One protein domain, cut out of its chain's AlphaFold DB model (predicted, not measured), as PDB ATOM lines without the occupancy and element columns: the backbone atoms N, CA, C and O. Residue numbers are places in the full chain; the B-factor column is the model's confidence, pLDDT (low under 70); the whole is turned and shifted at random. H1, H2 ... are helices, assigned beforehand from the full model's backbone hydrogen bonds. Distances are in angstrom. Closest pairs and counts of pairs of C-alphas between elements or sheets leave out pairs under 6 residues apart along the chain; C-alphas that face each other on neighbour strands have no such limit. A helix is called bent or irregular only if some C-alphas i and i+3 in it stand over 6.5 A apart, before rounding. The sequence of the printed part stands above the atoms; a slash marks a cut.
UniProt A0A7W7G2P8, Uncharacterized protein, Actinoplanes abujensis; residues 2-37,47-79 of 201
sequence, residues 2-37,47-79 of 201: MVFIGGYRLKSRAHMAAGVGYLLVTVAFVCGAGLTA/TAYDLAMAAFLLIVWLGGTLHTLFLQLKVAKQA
ATOM      1  N   MET A   2     -36.022  37.108  46.090       54.91
ATOM      2  CA  MET A   2     -37.336  36.886  46.739       54.91
ATOM      3  C   MET A   2     -38.432  36.273  45.837       54.91
ATOM      4  O   MET A   2     -39.195  35.422  46.290       54.91
ATOM      5  N   VAL A   3     -38.469  36.612  44.540       57.81
ATOM      6  CA  VAL A   3     -39.405  36.012  43.556       57.81
ATOM      7  C   VAL A   3     -39.178  34.502  43.390       57.81
ATOM      8  O   VAL A   3     -40.129  33.741  43.228       57.81
ATOM      9  N   PHE A   4     -37.925  34.051  43.485       54.88
ATOM     10  CA  PHE A   4     -37.550  32.649  43.292       54.88
ATOM     11  C   PHE A   4     -38.052  31.767  44.443       54.88
ATOM     12  O   PHE A   4     -38.588  30.687  44.211       54.88
ATOM     13  N   ILE A   5     -37.968  32.269  45.681       59.09
ATOM     14  CA  ILE A   5     -38.477  31.594  46.887       59.09
ATOM     15  C   ILE A   5     -40.011  31.500  46.845       59.09
ATOM     16  O   ILE A   5     -40.576  30.447  47.151       59.09
ATOM     17  N   GLY A   6     -40.687  32.567  46.401       59.19
ATOM     18  CA  GLY A   6     -42.139  32.573  46.191       59.19
ATOM     19  C   GLY A   6     -42.588  31.580  45.112       59.19
ATOM     20  O   GLY A   6     -43.506  30.793  45.339       59.19
ATOM     21  N   GLY A   7     -41.902  31.553  43.964       58.28
ATOM     22  CA  GLY A   7     -42.170  30.607  42.874       58.28
ATOM     23  C   GLY A   7     -41.912  29.143  43.253       58.28
ATOM     24  O   GLY A   7     -42.715  28.276  42.903       58.28
ATOM     25  N   TYR A   8     -40.850  28.877  44.023       58.72
ATOM     26  CA  TYR A   8     -40.525  27.545  44.543       58.72
ATOM     27  C   TYR A   8     -41.602  27.028  45.509       58.72
ATOM     28  O   TYR A   8     -42.066  25.897  45.367       58.72
ATOM     29  N   ARG A   9     -42.082  27.875  46.433       58.69
ATOM     30  CA  ARG A   9     -43.177  27.519  47.357       58.69
ATOM     31  C   ARG A   9     -44.515  27.278  46.652       58.69
ATOM     32  O   ARG A   9     -45.278  26.428  47.095       58.69
ATOM     33  N   LEU A  10     -44.776  27.967  45.540       60.16
ATOM     34  CA  LEU A  10     -45.980  27.789  44.717       60.16
ATOM     35  C   LEU A  10     -45.863  26.652  43.684       60.16
ATOM     36  O   LEU A  10     -46.805  26.444  42.920       60.16
ATOM     37  N   LYS A  11     -44.714  25.955  43.605       63.16
ATOM     38  CA  LYS A  11     -44.385  24.941  42.576       63.16
ATOM     39  C   LYS A  11     -44.696  25.386  41.133       63.16
ATOM     40  O   LYS A  11     -44.936  24.560  40.254       63.16
ATOM     41  N   SER A  12     -44.695  26.693  40.861       67.38
ATOM     42  CA  SER A  12     -45.104  27.234  39.563       67.38
ATOM     43  C   SER A  12     -43.886  27.534  38.697       67.38
ATOM     44  O   SER A  12     -43.162  28.509  38.917       67.38
ATOM     45  N   ARG A  13     -43.689  26.702  37.666       65.94
ATOM     46  CA  ARG A  13     -42.588  26.832  36.693       65.94
ATOM     47  C   ARG A  13     -42.616  28.178  35.958       65.94
ATOM     48  O   ARG A  13     -41.558  28.705  35.632       65.94
ATOM     49  N   ALA A  14     -43.799  28.765  35.766       69.25
ATOM     50  CA  ALA A  14     -43.972  30.058  35.102       69.25
ATOM     51  C   ALA A  14     -43.395  31.232  35.917       69.25
ATOM     52  O   ALA A  14     -42.708  32.085  35.364       69.25
ATOM     53  N   HIS A  15     -43.601  31.258  37.240       66.94
ATOM     54  CA  HIS A  15     -43.054  32.321  38.099       66.94
ATOM     55  C   HIS A  15     -41.547  32.161  38.335       66.94
ATOM     56  O   HIS A  15     -40.827  33.154  38.443       66.94
ATOM     57  N   MET A  16     -41.049  30.919  38.344       63.41
ATOM     58  CA  MET A  16     -39.608  30.657  38.326       63.41
ATOM     59  C   MET A  16     -38.963  31.154  37.025       63.41
ATOM     60  O   MET A  16     -37.949  31.847  37.083       63.41
ATOM     61  N   ALA A  17     -39.573  30.871  35.867       71.25
ATOM     62  CA  ALA A  17     -39.103  31.359  34.570       71.25
ATOM     63  C   ALA A  17     -39.137  32.894  34.480       71.25
ATOM     64  O   ALA A  17     -38.177  33.493  34.006       71.25
ATOM     65  N   ALA A  18     -40.180  33.540  35.014       71.06
ATOM     66  CA  ALA A  18     -40.244  34.999  35.112       71.06
ATOM     67  C   ALA A  18     -39.099  35.568  35.971       71.06
ATOM     68  O   ALA A  18     -38.455  36.535  35.574       71.06
ATOM     69  N   GLY A  19     -38.787  34.937  37.110       67.19
ATOM     70  CA  GLY A  19     -37.656  35.328  37.958       67.19
ATOM     71  C   GLY A  19     -36.294  35.217  37.259       67.19
ATOM     72  O   GLY A  19     -35.462  36.110  37.413       67.19
ATOM     73  N   VAL A  20     -36.076  34.159  36.467       71.81
ATOM     74  CA  VAL A  20     -34.872  34.000  35.626       71.81
ATOM     75  C   VAL A  20     -34.842  35.048  34.511       71.81
ATOM     76  O   VAL A  20     -33.799  35.647  34.271       71.81
ATOM     77  N   GLY A  21     -35.985  35.321  33.879       74.69
ATOM     78  CA  GLY A  21     -36.115  36.340  32.838       74.69
ATOM     79  C   GLY A  21     -35.738  37.738  33.328       74.69
ATOM     80  O   GLY A  21     -34.937  38.408  32.683       74.69
ATOM     81  N   TYR A  22     -36.227  38.149  34.504       71.94
ATOM     82  CA  TYR A  22     -35.832  39.425  35.115       71.94
ATOM     83  C   TYR A  22     -34.321  39.502  35.355       71.94
ATOM     84  O   TYR A  22     -33.706  40.506  35.012       71.94
ATOM     85  N   LEU A  23     -33.713  38.436  35.888       70.44
ATOM     86  CA  LEU A  23     -32.269  38.393  36.125       70.44
ATOM     87  C   LEU A  23     -31.475  38.535  34.818       70.44
ATOM     88  O   LEU A  23     -30.532  39.319  34.765       70.44
ATOM     89  N   LEU A  24     -31.870  37.813  33.767       76.62
ATOM     90  CA  LEU A  24     -31.202  37.867  32.465       76.62
ATOM     91  C   LEU A  24     -31.318  39.248  31.816       76.62
ATOM     92  O   LEU A  24     -30.324  39.757  31.310       76.62
ATOM     93  N   VAL A  25     -32.494  39.877  31.879       77.50
ATOM     94  CA  VAL A  25     -32.711  41.235  31.354       77.50
ATOM     95  C   VAL A  25     -31.861  42.257  32.109       77.50
ATOM     96  O   VAL A  25     -31.227  43.105  31.485       77.50
ATOM     97  N   THR A  26     -31.782  42.160  33.438       70.25
ATOM     98  CA  THR A  26     -30.940  43.057  34.241       70.25
ATOM     99  C   THR A  26     -29.452  42.861  33.950       70.25
ATOM    100  O   THR A  26     -28.742  43.846  33.765       70.25
ATOM    101  N   VAL A  27     -28.973  41.617  33.864       73.94
ATOM    102  CA  VAL A  27     -27.563  41.324  33.550       73.94
ATOM    103  C   VAL A  27     -27.209  41.784  32.138       73.94
ATOM    104  O   VAL A  27     -26.201  42.462  31.966       73.94
ATOM    105  N   ALA A  28     -28.046  41.488  31.140       73.38
ATOM    106  CA  ALA A  28     -27.821  41.918  29.762       73.38
ATOM    107  C   ALA A  28     -27.748  43.448  29.648       73.38
ATOM    108  O   ALA A  28     -26.878  43.970  28.952       73.38
ATOM    109  N   PHE A  29     -28.609  44.166  30.374       70.25
ATOM    110  CA  PHE A  29     -28.604  45.626  30.390       70.25
ATOM    111  C   PHE A  29     -27.357  46.204  31.076       70.25
ATOM    112  O   PHE A  29     -26.715  47.082  30.510       70.25
ATOM    113  N   VAL A  30     -26.961  45.686  32.247       68.75
ATOM    114  CA  VAL A  30     -25.755  46.144  32.968       68.75
ATOM    115  C   VAL A  30     -24.475  45.830  32.187       68.75
ATOM    116  O   VAL A  30     -23.591  46.678  32.087       68.75
ATOM    117  N   CYS A  31     -24.372  44.640  31.593       70.50
ATOM    118  CA  CYS A  31     -23.228  44.275  30.760       70.50
ATOM    119  C   CYS A  31     -23.182  45.106  29.471       70.50
ATOM    120  O   CYS A  31     -22.113  45.589  29.112       70.50
ATOM    121  N   GLY A  32     -24.322  45.324  28.808       66.38
ATOM    122  CA  GLY A  32     -24.405  46.194  27.632       66.38
ATOM    123  C   GLY A  32     -23.977  47.628  27.946       66.38
ATOM    124  O   GLY A  32     -23.148  48.186  27.236       66.38
ATOM    125  N   ALA A  33     -24.455  48.172  29.065       64.44
ATOM    126  CA  ALA A  33     -24.088  49.489  29.577       64.44
ATOM    127  C   ALA A  33     -22.590  49.631  29.898       64.44
ATOM    128  O   ALA A  33     -21.993  50.676  29.636       64.44
ATOM    129  N   GLY A  34     -21.973  48.586  30.459       62.34
ATOM    130  CA  GLY A  34     -20.537  48.553  30.741       62.34
ATOM    131  C   GLY A  34     -19.671  48.449  29.482       62.34
ATOM    132  O   GLY A  34     -18.584  49.014  29.447       62.34
ATOM    133  N   LEU A  35     -20.162  47.770  28.440       64.19
ATOM    134  CA  LEU A  35     -19.459  47.598  27.162       64.19
ATOM    135  C   LEU A  35     -19.513  48.845  26.268       64.19
ATOM    136  O   LEU A  35     -18.635  49.030  25.431       64.19
ATOM    137  N   THR A  36     -20.518  49.706  26.438       62.16
ATOM    138  CA  THR A  36     -20.646  50.972  25.697       62.16
ATOM    139  C   THR A  36     -19.987  52.162  26.396       62.16
ATOM    140  O   THR A  36     -20.113  53.288  25.920       62.16
ATOM    141  N   ALA A  37     -19.309  51.951  27.530       55.69
ATOM    142  CA  ALA A  37     -18.602  53.011  28.239       55.69
ATOM    143  C   ALA A  37     -17.282  53.352  27.510       55.69
ATOM    144  O   ALA A  37     -16.417  52.481  27.402       55.69
ATOM    145  N   THR A  47     -26.604  63.527  30.460       67.31
ATOM    146  CA  THR A  47     -27.629  63.394  31.513       67.31
ATOM    147  C   THR A  47     -28.808  62.491  31.128       67.31
ATOM    148  O   THR A  47     -29.418  61.851  31.983       67.31
ATOM    149  N   ALA A  48     -29.103  62.379  29.829       70.31
ATOM    150  CA  ALA A  48     -30.097  61.470  29.270       70.31
ATOM    151  C   ALA A  48     -29.790  59.975  29.505       70.31
ATOM    152  O   ALA A  48     -30.714  59.207  29.772       70.31
ATOM    153  N   TYR A  49     -28.525  59.552  29.427       69.44
ATOM    154  CA  TYR A  49     -28.120  58.162  29.662       69.44
ATOM    155  C   TYR A  49     -28.293  57.774  31.133       69.44
ATOM    156  O   TYR A  49     -28.890  56.739  31.433       69.44
ATOM    157  N   ASP A  50     -27.847  58.633  32.050       67.25
ATOM    158  CA  ASP A  50     -27.987  58.401  33.489       67.25
ATOM    159  C   ASP A  50     -29.463  58.398  33.913       67.25
ATOM    160  O   ASP A  50     -29.879  57.561  34.717       67.25
ATOM    161  N   LEU A  51     -30.293  59.259  33.309       72.44
ATOM    162  CA  LEU A  51     -31.739  59.259  33.530       72.44
ATOM    163  C   LEU A  51     -32.408  57.986  32.990       72.44
ATOM    164  O   LEU A  51     -33.264  57.415  33.666       72.44
ATOM    165  N   ALA A  52     -32.011  57.510  31.805       75.25
ATOM    166  CA  ALA A  52     -32.523  56.265  31.232       75.25
ATOM    167  C   ALA A  52     -32.125  55.042  32.078       75.25
ATOM    168  O   ALA A  52     -32.953  54.167  32.331       75.25
ATOM    169  N   MET A  53     -30.883  55.017  32.572       71.38
ATOM    170  CA  MET A  53     -30.375  54.004  33.498       71.38
ATOM    171  C   MET A  53     -31.166  54.014  34.813       71.38
ATOM    172  O   MET A  53     -31.671  52.975  35.242       71.38
ATOM    173  N   ALA A  54     -31.337  55.187  35.428       73.69
ATOM    174  CA  ALA A  54     -32.092  55.338  36.668       73.69
ATOM    175  C   ALA A  54     -33.565  54.931  36.498       73.69
ATOM    176  O   ALA A  54     -34.098  54.190  37.326       73.69
ATOM    177  N   ALA A  55     -34.211  55.349  35.406       78.94
ATOM    178  CA  ALA A  55     -35.591  54.982  35.096       78.94
ATOM    179  C   ALA A  55     -35.747  53.468  34.891       78.94
ATOM    180  O   ALA A  55     -36.667  52.863  35.442       78.94
ATOM    181  N   PHE A  56     -34.827  52.832  34.160       79.00
ATOM    182  CA  PHE A  56     -34.841  51.383  33.961       79.00
ATOM    183  C   PHE A  56     -34.687  50.623  35.284       79.00
ATOM    184  O   PHE A  56     -35.476  49.719  35.573       79.00
ATOM    185  N   LEU A  57     -33.722  51.015  36.123       77.75
ATOM    186  CA  LEU A  57     -33.510  50.398  37.433       77.75
ATOM    187  C   LEU A  57     -34.730  50.563  38.345       77.75
ATOM    188  O   LEU A  57     -35.131  49.600  38.999       77.75
ATOM    189  N   LEU A  58     -35.364  51.740  38.340       79.94
ATOM    190  CA  LEU A  58     -36.601  51.987  39.080       79.94
ATOM    191  C   LEU A  58     -37.749  51.099  38.591       79.94
ATOM    192  O   LEU A  58     -38.444  50.508  39.412       79.94
ATOM    193  N   ILE A  59     -37.932  50.950  37.277       83.12
ATOM    194  CA  ILE A  59     -38.988  50.103  36.704       83.12
ATOM    195  C   ILE A  59     -38.767  48.632  37.070       83.12
ATOM    196  O   ILE A  59     -39.707  47.956  37.492       83.12
ATOM    197  N   VAL A  60     -37.534  48.131  36.956       80.00
ATOM    198  CA  VAL A  60     -37.196  46.751  37.335       80.00
ATOM    199  C   VAL A  60     -37.397  46.535  38.834       80.00
ATOM    200  O   VAL A  60     -37.956  45.513  39.238       80.00
ATOM    201  N   TRP A  61     -36.992  47.497  39.665       79.31
ATOM    202  CA  TRP A  61     -37.150  47.418  41.115       79.31
ATOM    203  C   TRP A  61     -38.624  47.443  41.543       79.31
ATOM    204  O   TRP A  61     -39.060  46.574  42.305       79.31
ATOM    205  N   LEU A  62     -39.417  48.377  41.008       82.19
ATOM    206  CA  LEU A  62     -40.857  48.472  41.267       82.19
ATOM    207  C   LEU A  62     -41.596  47.233  40.757       82.19
ATOM    208  O   LEU A  62     -42.393  46.646  41.490       82.19
ATOM    209  N   GLY A  63     -41.291  46.791  39.535       82.69
ATOM    210  CA  GLY A  63     -41.877  45.593  38.936       82.69
ATOM    211  C   GLY A  63     -41.566  44.332  39.740       82.69
ATOM    212  O   GLY A  63     -42.469  43.552  40.045       82.69
ATOM    213  N   GLY A  64     -40.310  44.162  40.163       78.12
ATOM    214  CA  GLY A  64     -39.895  43.065  41.036       78.12
ATOM    215  C   GLY A  64     -40.617  43.087  42.383       78.12
ATOM    216  O   GLY A  64     -41.138  42.058  42.817       78.12
ATOM    217  N   THR A  65     -40.714  44.259  43.014       79.44
ATOM    218  CA  THR A  65     -41.392  44.441  44.308       79.44
ATOM    219  C   THR A  65     -42.879  44.108  44.207       79.44
ATOM    220  O   THR A  65     -43.386  43.290  44.980       79.44
ATOM    221  N   LEU A  66     -43.571  44.645  43.200       82.19
ATOM    222  CA  LEU A  66     -44.991  44.377  42.978       82.19
ATOM    223  C   LEU A  66     -45.252  42.887  42.705       82.19
ATOM    224  O   LEU A  66     -46.190  42.308  43.254       82.19
ATOM    225  N   HIS A  67     -44.381  42.236  41.930       80.12
ATOM    226  CA  HIS A  67     -44.474  40.800  41.667       80.12
ATOM    227  C   HIS A  67     -44.258  39.968  42.941       80.12
ATOM    228  O   HIS A  67     -44.974  38.991  43.168       80.12
ATOM    229  N   THR A  68     -43.315  40.353  43.813       77.88
ATOM    230  CA  THR A  68     -43.127  39.669  45.104       77.88
ATOM    231  C   THR A  68     -44.323  39.829  46.032       77.88
ATOM    232  O   THR A  68     -44.743  38.836  46.624       77.88
ATOM    233  N   LEU A  69     -44.916  41.025  46.111       81.75
ATOM    234  CA  LEU A  69     -46.126  41.272  46.899       81.75
ATOM    235  C   LEU A  69     -47.290  40.420  46.386       81.75
ATOM    236  O   LEU A  69     -47.960  39.748  47.168       81.75
ATOM    237  N   PHE A  70     -47.483  40.365  45.066       83.69
ATOM    238  CA  PHE A  70     -48.507  39.521  44.454       83.69
ATOM    239  C   PHE A  70     -48.326  38.035  44.804       83.69
ATOM    240  O   PHE A  70     -49.285  37.361  45.187       83.69
ATOM    241  N   LEU A  71     -47.094  37.517  44.725       78.88
ATOM    242  CA  LEU A  71     -46.802  36.130  45.091       78.88
ATOM    243  C   LEU A  71     -47.014  35.870  46.587       78.88
ATOM    244  O   LEU A  71     -47.588  34.841  46.936       78.88
ATOM    245  N   GLN A  72     -46.602  36.788  47.463       76.12
ATOM    246  CA  GLN A  72     -46.801  36.660  48.911       76.12
ATOM    247  C   GLN A  72     -48.289  36.620  49.276       76.12
ATOM    248  O   GLN A  72     -48.707  35.741  50.029       76.12
ATOM    249  N   LEU A  73     -49.105  37.494  48.679       80.44
ATOM    250  CA  LEU A  73     -50.556  37.501  48.879       80.44
ATOM    251  C   LEU A  73     -51.213  36.209  48.378       80.44
ATOM    252  O   LEU A  73     -52.121  35.679  49.019       80.44
ATOM    253  N   LYS A  74     -50.750  35.671  47.246       78.38
ATOM    254  CA  LYS A  74     -51.273  34.416  46.691       78.38
ATOM    255  C   LYS A  74     -50.896  33.203  47.546       78.38
ATOM    256  O   LYS A  74     -51.748  32.350  47.770       78.38
ATOM    257  N   VAL A  75     -49.663  33.148  48.058       75.44
ATOM    258  CA  VAL A  75     -49.214  32.097  48.990       75.44
ATOM    259  C   VAL A  75     -50.000  32.154  50.295       75.44
ATOM    260  O   VAL A  75     -50.451  31.113  50.754       75.44
ATOM    261  N   ALA A  76     -50.209  33.342  50.866       72.19
ATOM    262  CA  ALA A  76     -50.970  33.500  52.105       72.19
ATOM    263  C   ALA A  76     -52.409  32.971  51.974       72.19
ATOM    264  O   ALA A  76     -52.895  32.294  52.869       72.19
ATOM    265  N   LYS A  77     -53.061  33.200  50.826       72.62
ATOM    266  CA  LYS A  77     -54.410  32.676  50.537       72.62
ATOM    267  C   LYS A  77     -54.462  31.163  50.298       72.62
ATOM    268  O   LYS A  77     -55.527  30.572  50.412       72.62
ATOM    269  N   GLN A  78     -53.348  30.556  49.898       69.06
ATOM    270  CA  GLN A  78     -53.250  29.122  49.599       69.06
ATOM    271  C   GLN A  78     -52.607  28.323  50.736       69.06
ATOM    272  O   GLN A  78     -52.516  27.098  50.641       69.06
ATOM    273  N   ALA A  79     -52.138  28.996  51.789       68.00
ATOM    274  CA  ALA A  79     -51.612  28.339  52.967       68.00
ATOM    275  C   ALA A  79     -52.731  27.480  53.581       68.00
ATOM    276  O   ALA A  79     -53.816  28.003  53.845       68.00
TER     277      ALA A  79
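This is residues 2 to 37 and 47 to 79 of the 201 residues of an uncharacterized protein of Actinoplanes abujensis (UniProt A0A7W7G2P8). Two long helices, H2 and H3, run side by side in opposite directions as a loose, elongated pair, and the short first helix H1 folds back on the beginning of H2 and also touches H3, near the end of the pair where H2 begins and H3 ends. The two long helices make the long axis, and few of their C-alphas come near each other. The printed part has 69 residues with three named helices in the order H1, H2, H3 and no named strand; the class is all helix. The whole is loose, with a radius of gyration of the C-alphas of 14.7 A, and its C-alphas span 47 by 18 by 13 A along the three main axes, a rod.

H1 covers residues 2 to 9, and its first C-alpha, that of Met 2, is at (-37.336, 36.886, 46.739). It measures 11.1 A from first to last C-alpha. H2 covers residues 13 to 35 and measures 32.5 A, beginning with C-alpha 13 at (-42.588, 26.832, 36.693). H3 covers residues 47 to 78, is the longest helix with 32 residues, and measures 46.5 A; C-alpha 78 is at (-53.250, 29.122, 49.599). None of the three helices is bent or irregular.

H1 and H2 form a helical hairpin, two touching helices that follow each other and run opposite ways, here at a shallow tilt of 24 degrees. Their closest C-alphas are those of Gly 7 and His 15, 5.1 A apart, and H2 touches H1 with residues 13 to 19 alone. H1 also touches H3, which runs the same way at a shallow tilt of 27 degrees. Their closest C-alphas are those of Val 3 and Thr 68, 5.4 A apart, and H3 touches H1 with residues 64 to 75 alone. H2 and H3 are close but not clearly touching, with 2 pairs of C-alphas within 8 A, the closest being those of Tyr 22 and Val 60 at 7.8 A. They run opposite ways at a shallow tilt of 14 degrees, with their centres 12.8 A apart. In H1, H2 and H3 every O i to N i+4 pair is within hydrogen-bond range.

The two C-alphas farthest apart are those of Ala 37 and Ala 79, at 48.1 A. Residues 38 to 46 are not printed, and C-alphas 37 and 47 are 14.1 A apart across this cut, which lies in the link from H2 to H3. The link from H1 to H2, with 3 residues between them, is tight. The mean pLDDT of the printed part is 71.0, and 28 residues are under 70, among them residues 2 to 16 and 32 to 37.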